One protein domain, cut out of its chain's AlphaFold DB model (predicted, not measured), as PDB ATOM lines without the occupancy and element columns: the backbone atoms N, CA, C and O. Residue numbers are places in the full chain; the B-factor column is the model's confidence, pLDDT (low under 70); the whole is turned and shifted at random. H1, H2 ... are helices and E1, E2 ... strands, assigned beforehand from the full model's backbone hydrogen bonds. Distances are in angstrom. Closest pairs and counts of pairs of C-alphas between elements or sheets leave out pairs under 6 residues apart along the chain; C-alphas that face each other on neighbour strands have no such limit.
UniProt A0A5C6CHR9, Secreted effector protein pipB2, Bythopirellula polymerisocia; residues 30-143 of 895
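Overview. This is residues 30 to 143 of the 895 residues of the protein "Secreted effector protein pipB2" of Bythopirellula polymerisocia (UniProt A0A5C6CHR9). With little regular structure, the chain from about residue 50 to 130 winds in stacked turns, a short solenoid with E3 and E4 side by side in one wall; H1 and H2 cap one end, and the hairpin of E1 and E2 lies beside it. The 114 printed residues run E1, E2, E3, E4, H1, H2, of mixed class, with 27 residues in named elements. The whole is compact, radius of gyration of the C-alphas 13.2 A, spanning 36 by 32 by 23 A.

Arrangement. E1, residues 30 to 32, and E2, residues 42 to 48, form an antiparallel hairpin at 133 degrees; N 31 and O 43 are 2.9 A apart, within hydrogen-bond range. E3, residues 87 to 89, and E4, residues 107 to 109, are parallel neighbours at 5 degrees, with N 88 and O 107 2.8 A apart. E2 and E3 are apart. H1, residues 131 to 136, and H2, residues 138 to 142, are close but not clearly touching; their closest C-alphas, Leu 134 and Tyr 140, are 6.7 A apart. In both helices every O i to N i+4 pair is within hydrogen-bond range.

Along the chain. E1 begins at C-alpha 30 (-54.394, -15.522, 92.248) and spans 6.9 A; E2 spans 15.3 A, E3 6.1 A, E4 6.4 A, H1 8.6 A and H2 6.0 A, ending at C-alpha 142 (-37.660, -24.741, 72.844).

Size, cuts and confidence. The farthest C-alphas, Ala 36 and Gly 120, are 37.7 A apart. The printed part has no cut; the links E2 to E3, E3 to E4 and E4 to H1 are long. No printed residue is under 70 in pLDDT.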
ATOM      1  N   TRP A  30     -53.665 -15.601  93.514       94.06
ATOM      2  CA  TRP A  30     -54.394 -15.522  92.248       94.06
ATOM      3  C   TRP A  30     -55.882 -15.860  92.406       94.06
ATOM      4  O   TRP A  30     -56.267 -16.731  93.185       94.06
ATOM      5  N   GLU A  31     -56.725 -15.243  91.581       93.31
ATOM      6  CA  GLU A  31     -58.107 -15.676  91.345       93.31
ATOM      7  C   GLU A  31     -58.376 -15.889  89.845       93.31
ATOM      8  O   GLU A  31     -57.673 -15.357  88.984       93.31
ATOM      9  N   TYR A  32     -59.388 -16.690  89.500       91.50
ATOM     10  CA  TYR A  32     -59.811 -16.830  88.101       91.50
ATOM     11  C   TYR A  32     -60.495 -15.551  87.612       91.50
ATOM     12  O   TYR A  32     -61.356 -15.005  88.299       91.50
ATOM     13  N   ILE A  33     -60.179 -15.124  86.384       90.81
ATOM     14  CA  ILE A  33     -60.812 -13.957  85.741       90.81
ATOM     15  C   ILE A  33     -62.337 -14.143  85.619       90.81
ATOM     16  O   ILE A  33     -63.094 -13.186  85.790       90.81
ATOM     17  N   ASP A  34     -62.777 -15.381  85.381       90.12
ATOM     18  CA  ASP A  34     -64.157 -15.834  85.562       90.12
ATOM     19  C   ASP A  34     -64.146 -17.227  86.224       90.12
ATOM     20  O   ASP A  34     -63.721 -18.197  85.589       90.12
ATOM     21  N   PRO A  35     -64.624 -17.378  87.474       88.56
ATOM     22  CA  PRO A  35     -64.731 -18.682  88.133       88.56
ATOM     23  C   PRO A  35     -65.623 -19.697  87.398       88.56
ATOM     24  O   PRO A  35     -65.469 -20.900  87.606       88.56
ATOM     25  N   ALA A  36     -66.546 -19.246  86.539       88.75
ATOM     26  CA  ALA A  36     -67.356 -20.118  85.688       88.75
ATOM     27  C   ALA A  36     -66.649 -20.508  84.375       88.75
ATOM     28  O   ALA A  36     -67.098 -21.435  83.695       88.75
ATOM     29  N   ASN A  37     -65.543 -19.841  84.020       88.00
ATOM     30  CA  ASN A  37     -64.755 -20.119  82.824       88.00
ATOM     31  C   ASN A  37     -63.232 -19.968  83.069       88.00
ATOM     32  O   ASN A  37     -62.621 -18.999  82.605       88.00
ATOM     33  N   PRO A  38     -62.586 -20.960  83.720       83.62
ATOM     34  CA  PRO A  38     -61.141 -20.963  83.985       83.62
ATOM     35  C   PRO A  38     -60.239 -20.778  82.754       83.62
ATOM     36  O   PRO A  38     -59.083 -20.385  82.896       83.62
ATOM     37  N   ALA A  39     -60.747 -21.024  81.539       84.38
ATOM     38  CA  ALA A  39     -60.005 -20.822  80.295       84.38
ATOM     39  C   ALA A  39     -59.727 -19.340  79.969       84.38
ATOM     40  O   ALA A  39     -58.934 -19.065  79.073       84.38
ATOM     41  N   LEU A  40     -60.347 -18.388  80.682       86.06
ATOM     42  CA  LEU A  40     -59.990 -16.965  80.598       86.06
ATOM     43  C   LEU A  40     -58.702 -16.614  81.360       86.06
ATOM     44  O   LEU A  40     -58.224 -15.493  81.224       86.06
ATOM     45  N   GLY A  41     -58.137 -17.552  82.126       86.06
ATOM     46  CA  GLY A  41     -56.900 -17.363  82.876       86.06
ATOM     47  C   GLY A  41     -57.103 -16.851  84.304       86.06
ATOM     48  O   GLY A  41     -58.217 -16.796  84.839       86.06
ATOM     49  N   LYS A  42     -55.979 -16.506  84.930       92.12
ATOM     50  CA  LYS A  42     -55.882 -16.007  86.304       92.12
ATOM     51  C   LYS A  42     -55.556 -14.513  86.300       92.12
ATOM     52  O   LYS A  42     -54.926 -14.027  85.366       92.12
ATOM     53  N   ARG A  43     -55.940 -13.809  87.359       91.50
ATOM     54  CA  ARG A  43     -55.484 -12.453  87.686       91.50
ATOM     55  C   ARG A  43     -55.047 -12.389  89.147       91.50
ATOM     56  O   ARG A  43     -55.370 -13.284  89.928       91.50
ATOM     57  N   GLU A  44     -54.350 -11.322  89.495       91.75
ATOM     58  CA  GLU A  44     -54.040 -10.979  90.880       91.75
ATOM     59  C   GLU A  44     -55.330 -10.746  91.691       91.75
ATOM     60  O   GLU A  44     -56.280 -10.121  91.207       91.75
ATOM     61  N   SER A  45     -55.377 -11.295  92.905       92.62
ATOM     62  CA  SER A  45     -56.453 -11.118  93.885       92.62
ATOM     63  C   SER A  45     -56.154  -9.943  94.824       92.62
ATOM     64  O   SER A  45     -55.036  -9.452  94.901       92.62
ATOM     65  N   SER A  46     -57.139  -9.523  95.620       90.94
ATOM     66  CA  SER A  46     -56.908  -8.621  96.759       90.94
ATOM     67  C   SER A  46     -56.425  -9.335  98.032       90.94
ATOM     68  O   SER A  46     -56.228  -8.683  99.057       90.94
ATOM     69  N   THR A  47     -56.310 -10.668  98.022       93.44
ATOM     70  CA  THR A  47     -55.840 -11.459  99.173       93.44
ATOM     71  C   THR A  47     -54.318 -11.560  99.167       93.44
ATOM     72  O   THR A  47     -53.745 -11.970  98.164       93.44
ATOM     73  N   LEU A  48     -53.664 -11.225 100.280       92.00
ATOM     74  CA  LEU A  48     -52.228 -11.462 100.467       92.00
ATOM     75  C   LEU A  48     -51.938 -12.956 100.639       92.00
ATOM     76  O   LEU A  48     -52.630 -13.638 101.393       92.00
ATOM     77  N   VAL A  49     -50.862 -13.425 100.008       94.00
ATOM     78  CA  VAL A  49     -50.249 -14.736 100.281       94.00
ATOM     79  C   VAL A  49     -49.794 -14.803 101.750       94.00
ATOM     80  O   VAL A  49     -49.384 -13.765 102.280       94.00
ATOM     81  N   PRO A  50     -49.811 -15.977 102.424       91.94
ATOM     82  CA  PRO A  50     -49.527 -16.087 103.861       91.94
ATOM     83  C   PRO A  50     -48.254 -15.373 104.337       91.94
ATOM     84  O   PRO A  50     -48.323 -14.602 105.293       91.94
ATOM     85  N   ASP A  51     -47.133 -15.568 103.632       92.75
ATOM     86  CA  ASP A  51     -45.861 -14.870 103.877       92.75
ATOM     87  C   ASP A  51     -45.534 -13.823 102.784       92.75
ATOM     88  O   ASP A  51     -44.382 -13.434 102.612       92.75
ATOM     89  N   GLY A  52     -46.529 -13.374 102.007       84.88
ATOM     90  CA  GLY A  52     -46.337 -12.467 100.865       84.88
ATOM     91  C   GLY A  52     -46.227 -10.981 101.208       84.88
ATOM     92  O   GLY A  52     -45.893 -10.185 100.333       84.88
ATOM     93  N   ALA A  53     -46.517 -10.597 102.454       86.75
ATOM     94  CA  ALA A  53     -46.545  -9.200 102.878       86.75
ATOM     95  C   ALA A  53     -45.146  -8.557 102.815       86.75
ATOM     96  O   ALA A  53     -44.249  -8.899 103.590       86.75
ATOM     97  N   GLY A  54     -44.984  -7.602 101.903       82.25
ATOM     98  CA  GLY A  54     -43.752  -6.870 101.642       82.25
ATOM     99  C   GLY A  54     -42.613  -7.678 101.001       82.25
ATOM    100  O   GLY A  54     -41.438  -7.418 101.263       82.25
ATOM    101  N   VAL A  55     -42.933  -8.671 100.181       84.50
ATOM    102  CA  VAL A  55     -41.954  -9.486  99.461       84.50
ATOM    103  C   VAL A  55     -41.920  -9.143  97.961       84.50
ATOM    104  O   VAL A  55     -42.765  -9.582  97.187       84.50
ATOM    105  N   ASP A  56     -40.896  -8.412  97.510       82.56
ATOM    106  CA  ASP A  56     -40.765  -8.020  96.097       82.56
ATOM    107  C   ASP A  56     -40.577  -9.224  95.144       82.56
ATOM    108  O   ASP A  56     -39.655 -10.030  95.298       82.56
ATOM    109  N   SER A  57     -41.395  -9.304  94.090       85.00
ATOM    110  CA  SER A  57     -41.325 -10.309  93.014       85.00
ATOM    111  C   SER A  57     -40.397  -9.880  91.861       85.00
ATOM    112  O   SER A  57     -40.796  -9.797  90.701       85.00
ATOM    113  N   LEU A  58     -39.136  -9.591  92.202       90.94
ATOM    114  CA  LEU A  58     -38.098  -9.080  91.293       90.94
ATOM    115  C   LEU A  58     -36.939 -10.085  91.081       90.94
ATOM    116  O   LEU A  58     -36.822 -11.058  91.834       90.94
ATOM    117  N   PRO A  59     -36.032  -9.851  90.109       94.00
ATOM    118  CA  PRO A  59     -34.826 -10.661  89.946       94.00
ATOM    119  C   PRO A  59     -33.952 -10.663  91.206       94.00
ATOM    120  O   PRO A  59     -33.700  -9.620  91.813       94.00
ATOM    121  N   GLY A  60     -33.472 -11.841  91.604       93.69
ATOM    122  CA  GLY A  60     -32.684 -12.045  92.821       93.69
ATOM    123  C   GLY A  60     -33.490 -12.014  94.128       93.69
ATOM    124  O   GLY A  60     -32.886 -12.016  95.204       93.69
ATOM    125  N   ALA A  61     -34.827 -12.002  94.074       92.88
ATOM    126  CA  ALA A  61     -35.690 -11.985  95.254       92.88
ATOM    127  C   ALA A  61     -35.398 -13.152  96.214       92.88
ATOM    128  O   ALA A  61     -35.288 -14.318  95.821       92.88
ATOM    129  N   ASN A  62     -35.302 -12.852  97.512       93.31
ATOM    130  CA  ASN A  62     -35.025 -13.849  98.544       93.31
ATOM    131  C   ASN A  62     -36.323 -14.436  99.115       93.31
ATOM    132  O   ASN A  62     -36.808 -14.019 100.163       93.31
ATOM    133  N   LEU A  63     -36.845 -15.449  98.434       94.56
ATOM    134  CA  LEU A  63     -38.129 -16.105  98.704       94.56
ATOM    135  C   LEU A  63     -37.972 -17.355  99.597       94.56
ATOM    136  O   LEU A  63     -38.718 -18.332  99.509       94.56
ATOM    137  N   ARG A  64     -36.937 -17.355 100.443       95.38
ATOM    138  CA  ARG A  64     -36.431 -18.541 101.134       95.38
ATOM    139  C   ARG A  64     -37.244 -18.882 102.385       95.38
ATOM    140  O   ARG A  64     -37.332 -18.087 103.316       95.38
ATOM    141  N   ASN A  65     -37.675 -20.141 102.482       95.88
ATOM    142  CA  ASN A  65     -38.537 -20.681 103.548       95.88
ATOM    143  C   ASN A  65     -39.926 -20.010 103.689       95.88
ATOM    144  O   ASN A  65     -40.571 -20.240 104.707       95.88
ATOM    145  N   LEU A  66     -40.377 -19.214 102.713       96.12
ATOM    146  CA  LEU A  66     -41.706 -18.589 102.740       96.12
ATOM    147  C   LEU A  66     -42.803 -19.597 102.364       96.12
ATOM    148  O   LEU A  66     -42.585 -20.454 101.497       96.12
ATOM    149  N   ASP A  67     -43.983 -19.470 102.966       97.00
ATOM    150  CA  ASP A  67     -45.218 -20.055 102.447       97.00
ATOM    151  C   ASP A  67     -45.825 -19.135 101.384       97.00
ATOM    152  O   ASP A  67     -46.432 -18.103 101.679       97.00
ATOM    153  N   LEU A  68     -45.630 -19.529 100.123       96.31
ATOM    154  CA  LEU A  68     -46.124 -18.823  98.948       96.31
ATOM    155  C   LEU A  68     -47.390 -19.472  98.375       96.31
ATOM    156  O   LEU A  68     -47.655 -19.356  97.180       96.31
ATOM    157  N   THR A  69     -48.163 -20.193  99.191       96.69
ATOM    158  CA  THR A  69     -49.400 -20.843  98.743       96.69
ATOM    159  C   THR A  69     -50.319 -19.863  97.995       96.69
ATOM    160  O   THR A  69     -50.519 -18.733  98.432       96.69
ATOM    161  N   MET A  70     -50.857 -20.302  96.851       96.44
ATOM    162  CA  MET A  70     -51.708 -19.535  95.927       96.44
ATOM    163  C   MET A  70     -51.061 -18.300  95.260       96.44
ATOM    164  O   MET A  70     -51.774 -17.558  94.588       96.44
ATOM    165  N   ALA A  71     -49.744 -18.077  95.354       96.00
ATOM    166  CA  ALA A  71     -49.106 -16.873  94.800       96.00
ATOM    167  C   ALA A  71     -49.324 -16.657  93.286       96.00
ATOM    168  O   ALA A  71     -49.128 -17.563  92.461       96.00
ATOM    169  N   TYR A  72     -49.682 -15.421  92.921       94.00
ATOM    170  CA  TYR A  72     -49.717 -14.924  91.546       94.00
ATOM    171  C   TYR A  72     -48.308 -14.481  91.114       94.00
ATOM    172  O   TYR A  72     -47.814 -13.441  91.533       94.00
ATOM    173  N   MET A  73     -47.643 -15.283  90.277       94.50
ATOM    174  CA  MET A  73     -46.302 -15.005  89.735       94.50
ATOM    175  C   MET A  73     -46.289 -15.209  88.211       94.50
ATOM    176  O   MET A  73     -45.419 -15.877  87.656       94.50
ATOM    177  N   ILE A  74     -47.307 -14.679  87.532       93.62
ATOM    178  CA  ILE A  74     -47.493 -14.807  86.080       93.62
ATOM    179  C   ILE A  74     -46.747 -13.681  85.356       93.62
ATOM    180  O   ILE A  74     -46.873 -12.525  85.748       93.62
ATOM    181  N   GLU A  75     -46.000 -14.020  84.302       93.81
ATOM    182  CA  GLU A  75     -45.248 -13.091  83.428       93.81
ATOM    183  C   GLU A  75     -44.195 -12.210  84.148       93.81
ATOM    184  O   GLU A  75     -43.672 -11.253  83.577       93.81
ATOM    185  N   VAL A  76     -43.836 -12.546  85.393       94.00
ATOM    186  CA  VAL A  76     -42.831 -11.831  86.203       94.00
ATOM    187  C   VAL A  76     -41.396 -12.288  85.918       94.00
ATOM    188  O   VAL A  76     -41.157 -13.433  85.522       94.00
ATOM    189  N   ASP A  77     -40.421 -11.411  86.181       95.94
ATOM    190  CA  ASP A  77     -38.998 -11.763  86.165       95.94
ATOM    191  C   ASP A  77     -38.492 -12.075  87.578       95.94
ATOM    192  O   ASP A  77     -38.376 -11.202  88.435       95.94
ATOM    193  N   LEU A  78     -38.200 -13.353  87.798       96.62
ATOM    194  CA  LEU A  78     -37.705 -13.947  89.035       96.62
ATOM    195  C   LEU A  78     -36.382 -14.690  88.774       96.62
ATOM    196  O   LEU A  78     -36.045 -15.661  89.460       96.62
ATOM    197  N   SER A  79     -35.625 -14.250  87.764       97.00
ATOM    198  CA  SER A  79     -34.293 -14.783  87.494       97.00
ATOM    199  C   SER A  79     -33.364 -14.586  88.698       97.00
ATOM    200  O   SER A  79     -33.442 -13.586  89.407       97.00
ATOM    201  N   ASN A  80     -32.489 -15.556  88.966       96.94
ATOM    202  CA  ASN A  80     -31.611 -15.628  90.146       96.94
ATOM    203  C   ASN A  80     -32.329 -15.673  91.521       96.94
ATOM    204  O   ASN A  80     -31.660 -15.686  92.558       96.94
ATOM    205  N   SER A  81     -33.666 -15.710  91.578       97.38
ATOM    206  CA  SER A  81     -34.420 -15.660  92.842       97.38
ATOM    207  C   SER A  81     -34.324 -16.958  93.656       97.38
ATOM    208  O   SER A  81     -34.201 -18.064  93.127       97.38
ATOM    209  N   ASN A  82     -34.371 -16.839  94.984       97.25
ATOM    210  CA  ASN A  82     -34.070 -17.919  95.927       97.25
ATOM    211  C   ASN A  82     -35.324 -18.481  96.611       97.25
ATOM    212  O   ASN A  82     -35.676 -18.071  97.712       97.25
ATOM    213  N   PHE A  83     -35.936 -19.490  96.000       97.44
ATOM    214  CA  PHE A  83     -37.075 -20.256  96.524       97.44
ATOM    215  C   PHE A  83     -36.686 -21.409  97.462       97.44
ATOM    216  O   PHE A  83     -37.506 -22.281  97.760       97.44
ATOM    217  N   SER A  84     -35.430 -21.491  97.906       96.62
ATOM    218  CA  SER A  84     -34.959 -22.661  98.653       96.62
ATOM    219  C   SER A  84     -35.802 -22.887  99.913       96.62
ATOM    220  O   SER A  84     -35.953 -21.985 100.741       96.62
ATOM    221  N   ARG A  85     -36.300 -24.114 100.100       95.94
ATOM    222  CA  ARG A  85     -37.204 -24.510 101.203       95.94
ATOM    223  C   ARG A  85     -38.551 -23.773 101.267       95.94
ATOM    224  O   ARG A  85     -39.235 -23.917 102.274       95.94
ATOM    225  N   ALA A  86     -38.940 -23.013 100.243       97.00
ATOM    226  CA  ALA A  86     -40.278 -22.428 100.168       97.00
ATOM    227  C   ALA A  86     -41.367 -23.513 100.063       97.00
ATOM    228  O   ALA A  86     -41.119 -24.618  99.559       97.00
ATOM    229  N   ILE A  87     -42.576 -23.181 100.510       97.25
ATOM    230  CA  ILE A  87     -43.788 -23.964 100.258       97.25
ATOM    231  C   ILE A  87     -44.489 -23.323  99.061       97.25
ATOM    232  O   ILE A  87     -44.946 -22.187  99.130       97.25
ATOM    233  N   LEU A  88     -44.532 -24.049  97.946       97.00
ATOM    234  CA  LEU A  88     -45.125 -23.618  96.686       97.00
ATOM    235  C   LEU A  88     -46.337 -24.516  96.419       97.00
ATOM    236  O   LEU A  88     -46.231 -25.533  95.733       97.00
ATOM    237  N   THR A  89     -47.477 -24.173  97.017       96.81
ATOM    238  CA  THR A  89     -48.753 -24.876  96.800       96.81
ATOM    239  C   THR A  89     -49.644 -24.026  95.901       96.81
ATOM    240  O   THR A  89     -49.832 -22.847  96.173       96.81
ATOM    241  N   ASP A  90     -50.159 -24.586  94.809       95.94
ATOM    242  CA  ASP A  90     -51.042 -23.910  93.844       95.94
ATOM    243  C   ASP A  90     -50.462 -22.637  93.173       95.94
ATOM    244  O   ASP A  90     -51.190 -21.907  92.504       95.94
ATOM    245  N   VAL A  91     -49.156 -22.361  93.293       96.69
ATOM    246  CA  VAL A  91     -48.480 -21.191  92.682       96.69
ATOM    247  C   VAL A  91     -48.588 -21.205  91.152       96.69
ATOM    248  O   VAL A  91     -48.517 -22.264  90.527       96.69
ATOM    249  N   SER A  92     -48.710 -20.032  90.524       95.44
ATOM    250  CA  SER A  92     -48.632 -19.896  89.060       95.44
ATOM    251  C   SER A  92     -47.390 -19.109  88.652       95.44
ATOM    252  O   SER A  92     -47.387 -17.894  88.791       95.44
ATOM    253  N   PHE A  93     -46.396 -19.795  88.082       96.88
ATOM    254  CA  PHE A  93     -45.241 -19.233  87.366       96.88
ATOM    255  C   PHE A  93     -45.489 -19.161  85.849       96.88
ATOM    256  O   PHE A  93     -44.575 -19.356  85.045       96.88
ATOM    257  N   ASN A  94     -46.741 -18.966  85.428       95.12
ATOM    258  CA  ASN A  94     -47.107 -18.998  84.015       95.12
ATOM    259  C   ASN A  94     -46.309 -17.931  83.247       95.12
ATOM    260  O   ASN A  94     -46.358 -16.762  83.618       95.12
ATOM    261  N   GLN A  95     -45.554 -18.329  82.220       95.56
ATOM    262  CA  GLN A  95     -44.666 -17.445  81.445       95.56
ATOM    263  C   GLN A  95     -43.615 -16.655  82.267       95.56
ATOM    264  O   GLN A  95     -43.052 -15.683  81.766       95.56
ATOM    265  N   ALA A  96     -43.320 -17.048  83.511       97.25
ATOM    266  CA  ALA A  96     -42.328 -16.362  84.340       97.25
ATOM    267  C   ALA A  96     -40.886 -16.642  83.880       97.25
ATOM    268  O   ALA A  96     -40.559 -17.755  83.450       97.25
ATOM    269  N   ASN A  97     -39.993 -15.664  84.046       97.94
ATOM    270  CA  ASN A  97     -38.554 -15.897  83.933       97.94
ATOM    271  C   ASN A  97     -38.011 -16.422  85.269       97.94
ATOM    272  O   ASN A  97     -38.048 -15.726  86.276       97.94
ATOM    273  N   LEU A  98     -37.501 -17.651  85.268       98.38
ATOM    274  CA  LEU A  98     -36.889 -18.348  86.403       98.38
ATOM    275  C   LEU A  98     -35.443 -18.766  86.085       98.38
ATOM    276  O   LEU A  98     -34.922 -19.704  86.693       98.38
ATOM    277  N   THR A  99     -34.791 -18.090  85.131       98.44
ATOM    278  CA  THR A  99     -33.389 -18.354  84.771       98.44
ATOM    279  C   THR A  99     -32.500 -18.261  86.015       98.44
ATOM    280  O   THR A  99     -32.602 -17.292  86.765       98.44
ATOM    281  N   ASP A 100     -31.667 -19.269  86.275       98.06
ATOM    282  CA  ASP A 100     -30.813 -19.383  87.474       98.06
ATOM    283  C   ASP A 100     -31.555 -19.344  88.834       98.06
ATOM    284  O   ASP A 100     -30.943 -19.122  89.880       98.06
ATOM    285  N   ALA A 101     -32.876 -19.562  88.877       98.06
ATOM    286  CA  ALA A 101     -33.634 -19.547  90.133       98.06
ATOM    287  C   ALA A 101     -33.362 -20.792  91.008       98.06
ATOM    288  O   ALA A 101     -33.320 -21.933  90.539       98.06
ATOM    289  N   TYR A 102     -33.224 -20.593  92.323       97.56
ATOM    290  CA  TYR A 102     -32.814 -21.629  93.278       97.56
ATOM    291  C   TYR A 102     -33.995 -22.207  94.059       97.56
ATOM    292  O   TYR A 102     -34.373 -21.684  95.105       97.56
ATOM    293  N   PHE A 103     -34.519 -23.354  93.627       97.12
ATOM    294  CA  PHE A 103     -35.616 -24.065  94.296       97.12
ATOM    295  C   PHE A 103     -35.155 -25.071  95.369       97.12
ATOM    296  O   PHE A 103     -35.978 -25.794  95.920       97.12
ATOM    297  N   TYR A 104     -33.864 -25.131  95.720       94.56
ATOM    298  CA  TYR A 104     -33.280 -26.200  96.547       94.56
ATOM    299  C   TYR A 104     -34.104 -26.589  97.794       94.56
ATOM    300  O   TYR A 104     -34.268 -25.808  98.739       94.56
ATOM    301  N   ARG A 105     -34.573 -27.845  97.826       92.38
ATOM    302  CA  ARG A 105     -35.439 -28.419  98.881       92.38
ATOM    303  C   ARG A 105     -36.766 -27.686  99.141       92.38
ATOM    304  O   ARG A 105     -37.290 -27.786 100.250       92.38
ATOM    305  N   SER A 106     -37.306 -26.945  98.174       96.31
ATOM    306  CA  SER A 106     -38.692 -26.457  98.230       96.31
ATOM    307  C   SER A 106     -39.700 -27.609  98.086       96.31
ATOM    308  O   SER A 106     -39.345 -28.732  97.711       96.31
ATOM    309  N   THR A 107     -40.965 -27.333  98.400       95.44
ATOM    310  CA  THR A 107     -42.089 -28.238  98.119       95.44
ATOM    311  C   THR A 107     -42.939 -27.646  97.005       95.44
ATOM    312  O   THR A 107     -43.389 -26.516  97.139       95.44
ATOM    313  N   VAL A 108     -43.163 -28.407  95.932       94.50
ATOM    314  CA  VAL A 108     -43.865 -27.967  94.717       94.50
ATOM    315  C   VAL A 108     -45.140 -28.795  94.533       94.50
ATOM    316  O   VAL A 108     -45.106 -29.904  94.009       94.50
ATOM    317  N   THR A 109     -46.284 -28.268  94.961       95.75
ATOM    318  CA  THR A 109     -47.584 -28.958  94.909       95.75
ATOM    319  C   THR A 109     -48.542 -28.196  93.998       95.75
ATOM    320  O   THR A 109     -48.874 -27.054  94.280       95.75
ATOM    321  N   ASN A 110     -48.992 -28.819  92.904       93.75
ATOM    322  CA  ASN A 110     -49.901 -28.215  91.911       93.75
ATOM    323  C   ASN A 110     -49.445 -26.846  91.348       93.75
ATOM    324  O   ASN A 110     -50.258 -25.993  91.004       93.75
ATOM    325  N   VAL A 111     -48.129 -26.634  91.252       96.62
ATOM    326  CA  VAL A 111     -47.552 -25.410  90.682       96.62
ATOM    327  C   VAL A 111     -47.607 -25.453  89.157       96.62
ATOM    328  O   VAL A 111     -47.180 -26.440  88.548       96.62
ATOM    329  N   ASP A 112     -48.081 -24.367  88.554       95.88
ATOM    330  CA  ASP A 112     -48.099 -24.157  87.107       95.88
ATOM    331  C   ASP A 112     -46.795 -23.494  86.633       95.88
ATOM    332  O   ASP A 112     -46.545 -22.332  86.939       95.88
ATOM    333  N   PHE A 113     -45.986 -24.227  85.862       97.69
ATOM    334  CA  PHE A 113     -44.773 -23.735  85.189       97.69
ATOM    335  C   PHE A 113     -44.978 -23.512  83.677       97.69
ATOM    336  O   PHE A 113     -44.010 -23.428  82.920       97.69
ATOM    337  N   SER A 114     -46.227 -23.472  83.194       96.31
ATOM    338  CA  SER A 114     -46.511 -23.426  81.755       96.31
ATOM    339  C   SER A 114     -45.914 -22.177  81.102       96.31
ATOM    340  O   SER A 114     -46.217 -21.053  81.492       96.31
ATOM    341  N   GLY A 115     -45.045 -22.374  80.110       96.06
ATOM    342  CA  GLY A 115     -44.327 -21.290  79.436       96.06
ATOM    343  C   GLY A 115     -43.198 -20.642  80.248       96.06
ATOM    344  O   GLY A 115     -42.598 -19.693  79.756       96.06
ATOM    345  N   ALA A 116     -42.878 -21.123  81.454       98.25
ATOM    346  CA  ALA A 116     -41.787 -20.570  82.260       98.25
ATOM    347  C   ALA A 116     -40.402 -20.841  81.638       98.25
ATOM    348  O   ALA A 116     -40.190 -21.882  81.010       98.25
ATOM    349  N   VAL A 117     -39.455 -19.928  81.851       98.62
ATOM    350  CA  VAL A 117     -38.060 -20.017  81.381       98.62
ATOM    351  C   VAL A 117     -37.178 -20.480  82.546       98.62
ATOM    352  O   VAL A 117     -37.124 -19.797  83.559       98.62
ATOM    353  N   VAL A 118     -36.540 -21.649  82.448       98.31
ATOM    354  CA  VAL A 118     -35.889 -22.375  83.563       98.31
ATOM    355  C   VAL A 118     -34.440 -22.827  83.284       98.31
ATOM    356  O   VAL A 118     -33.941 -23.734  83.952       98.31
ATOM    357  N   GLN A 119     -33.742 -22.236  82.308       98.50
ATOM    358  CA  GLN A 119     -32.298 -22.457  82.115       98.50
ATOM    359  C   GLN A 119     -31.534 -22.105  83.404       98.50
ATOM    360  O   GLN A 119     -31.918 -21.186  84.123       98.50
ATOM    361  N   GLY A 120     -30.496 -22.865  83.755       97.94
ATOM    362  CA  GLY A 120     -29.733 -22.669  85.000       97.94
ATOM    363  C   GLY A 120     -30.484 -22.981  86.309       97.94
ATOM    364  O   GLY A 120     -29.873 -23.080  87.374       97.94
ATOM    365  N   ALA A 121     -31.810 -23.159  86.272       98.00
ATOM    366  CA  ALA A 121     -32.628 -23.258  87.474       98.00
ATOM    367  C   ALA A 121     -32.338 -24.537  88.277       98.00
ATOM    368  O   ALA A 121     -32.230 -25.652  87.749       98.00
ATOM    369  N   ASN A 122     -32.245 -24.385  89.598       97.31
ATOM    370  CA  ASN A 122     -31.804 -25.441  90.494       97.31
ATOM    371  C   ASN A 122     -32.975 -26.098  91.236       97.31
ATOM    372  O   ASN A 122     -33.350 -25.672  92.332       97.31
ATOM    373  N   PHE A 123     -33.498 -27.187  90.670       95.94
ATOM    374  CA  PHE A 123     -34.543 -28.026  91.267       95.94
ATOM    375  C   PHE A 123     -33.985 -29.206  92.086       95.94
ATOM    376  O   PHE A 123     -34.705 -30.164  92.390       95.94
ATOM    377  N   SER A 124     -32.703 -29.182  92.474       91.06
ATOM    378  CA  SER A 124     -32.129 -30.282  93.254       91.06
ATOM    379  C   SER A 124     -32.788 -30.410  94.639       91.06
ATOM    380  O   SER A 124     -33.043 -29.441  95.357       91.06
ATOM    381  N   GLY A 125     -33.124 -31.645  95.011       90.25
ATOM    382  CA  GLY A 125     -33.831 -31.965  96.254       90.25
ATOM    383  C   GLY A 125     -35.259 -31.412  96.389       90.25
ATOM    384  O   GLY A 125     -35.799 -31.505  97.491       90.25
ATOM    385  N   VAL A 126     -35.862 -30.839  95.340       94.12
ATOM    386  CA  VAL A 126     -37.260 -30.370  95.361       94.12
ATOM    387  C   VAL A 126     -38.221 -31.541  95.551       94.12
ATOM    388  O   VAL A 126     -38.076 -32.596  94.932       94.12
ATOM    389  N   VAL A 127     -39.228 -31.351  96.402       90.81
ATOM    390  CA  VAL A 127     -40.289 -32.333  96.646       90.81
ATOM    391  C   VAL A 127     -41.429 -32.112  95.647       90.81
ATOM    392  O   VAL A 127     -41.855 -30.979  95.441       90.81
ATOM    393  N   ASN A 128     -41.941 -33.203  95.067       89.38
ATOM    394  CA  ASN A 128     -43.083 -33.274  94.135       89.38
ATOM    395  C   ASN A 128     -42.913 -32.650  92.727       89.38
ATOM    396  O   ASN A 128     -43.809 -32.833  91.896       89.38
ATOM    397  N   PHE A 129     -41.773 -32.029  92.398       92.88
ATOM    398  CA  PHE A 129     -41.472 -31.627  91.014       92.88
ATOM    399  C   PHE A 129     -41.392 -32.849  90.084       92.88
ATOM    400  O   PHE A 129     -40.779 -33.862  90.429       92.88
ATOM    401  N   ASN A 130     -42.046 -32.778  88.921       91.12
ATOM    402  CA  ASN A 130     -42.307 -33.939  88.064       91.12
ATOM    403  C   ASN A 130     -42.218 -33.627  86.556       91.12
ATOM    404  O   ASN A 130     -42.201 -32.469  86.141       91.12
ATOM    405  N   LEU A 131     -42.175 -34.680  85.728       94.00
ATOM    406  CA  LEU A 131     -42.024 -34.560  84.271       94.00
ATOM    407  C   LEU A 131     -43.110 -33.697  83.596       94.00
ATOM    408  O   LEU A 131     -42.722 -32.817  82.837       94.00
ATOM    409  N   PRO A 132     -44.425 -33.849  83.871       94.94
ATOM    410  CA  PRO A 132     -45.443 -32.934  83.349       94.94
ATOM    411  C   PRO A 132     -45.167 -31.444  83.600       94.94
ATOM    412  O   PRO A 132     -45.401 -30.639  82.703       94.94
ATOM    413  N   GLN A 133     -44.644 -31.078  84.777       95.12
ATOM    414  CA  GLN A 133     -44.269 -29.691  85.083       95.12
ATOM    415  C   GLN A 133     -43.035 -29.239  84.299       95.12
ATOM    416  O   GLN A 133     -43.038 -28.152  83.734       95.12
ATOM    417  N   LEU A 134     -41.995 -30.073  84.205       96.12
ATOM    418  CA  LEU A 134     -40.825 -29.761  83.379       96.12
ATOM    419  C   LEU A 134     -41.216 -29.594  81.901       96.12
ATOM    420  O   LEU A 134     -40.791 -28.644  81.251       96.12
ATOM    421  N   TYR A 135     -42.073 -30.478  81.385       97.50
ATOM    422  CA  TYR A 135     -42.522 -30.484  79.991       97.50
ATOM    423  C   TYR A 135     -43.437 -29.298  79.633       97.50
ATOM    424  O   TYR A 135     -43.582 -28.977  78.452       97.50
ATOM    425  N   SER A 136     -44.057 -28.638  80.621       97.38
ATOM    426  CA  SER A 136     -44.875 -27.443  80.380       97.38
ATOM    427  C   SER A 136     -44.051 -26.156  80.239       97.38
ATOM    428  O   SER A 136     -44.564 -25.184  79.682       97.38
ATOM    429  N   THR A 137     -42.785 -26.147  80.675       98.38
ATOM    430  CA  THR A 137     -41.882 -24.985  80.565       98.38
ATOM    431  C   THR A 137     -41.619 -24.585  79.110       98.38
ATOM    432  O   THR A 137     -41.596 -25.430  78.210       98.38
ATOM    433  N   ALA A 138     -41.366 -23.295  78.873       98.19
ATOM    434  CA  ALA A 138     -40.906 -22.818  77.571       98.19
ATOM    435  C   ALA A 138     -39.545 -23.431  77.217       98.19
ATOM    436  O   ALA A 138     -39.381 -23.910  76.103       98.19
ATOM    437  N   SER A 139     -38.619 -23.506  78.177       98.44
ATOM    438  CA  SER A 139     -37.273 -24.074  78.005       98.44
ATOM    439  C   SER A 139     -37.286 -25.508  77.460       98.44
ATOM    440  O   SER A 139     -36.583 -25.819  76.497       98.44
ATOM    441  N   TYR A 140     -38.151 -26.378  77.999       98.31
ATOM    442  CA  TYR A 140     -38.326 -27.732  77.466       98.31
ATOM    443  C   TYR A 140     -38.910 -27.713  76.042       98.31
ATOM    444  O   TYR A 140     -38.451 -28.454  75.174       98.31
ATOM    445  N   GLN A 141     -39.897 -26.851  75.774       98.00
ATOM    446  CA  GLN A 141     -40.546 -26.743  74.459       98.00
ATOM    447  C   GLN A 141     -39.633 -26.153  73.373       98.00
ATOM    448  O   GLN A 141     -39.748 -26.538  72.211       98.00
ATOM    449  N   THR A 142     -38.709 -25.258  73.736       97.06
ATOM    450  CA  THR A 142     -37.660 -24.741  72.844       97.06
ATOM    451  C   THR A 142     -36.476 -25.697  72.696       97.06
ATOM    452  O   THR A 142     -35.622 -25.462  71.845       97.06
ATOM    453  N   GLY A 143     -36.417 -26.768  73.495       97.75
ATOM    454  CA  GLY A 143     -35.319 -27.735  73.498       97.75
ATOM    455  C   GLY A 143     -34.033 -27.217  74.148       97.75
ATOM    456  O   GLY A 143     -32.963 -27.740  73.849       97.75
TER     457      GLY A 143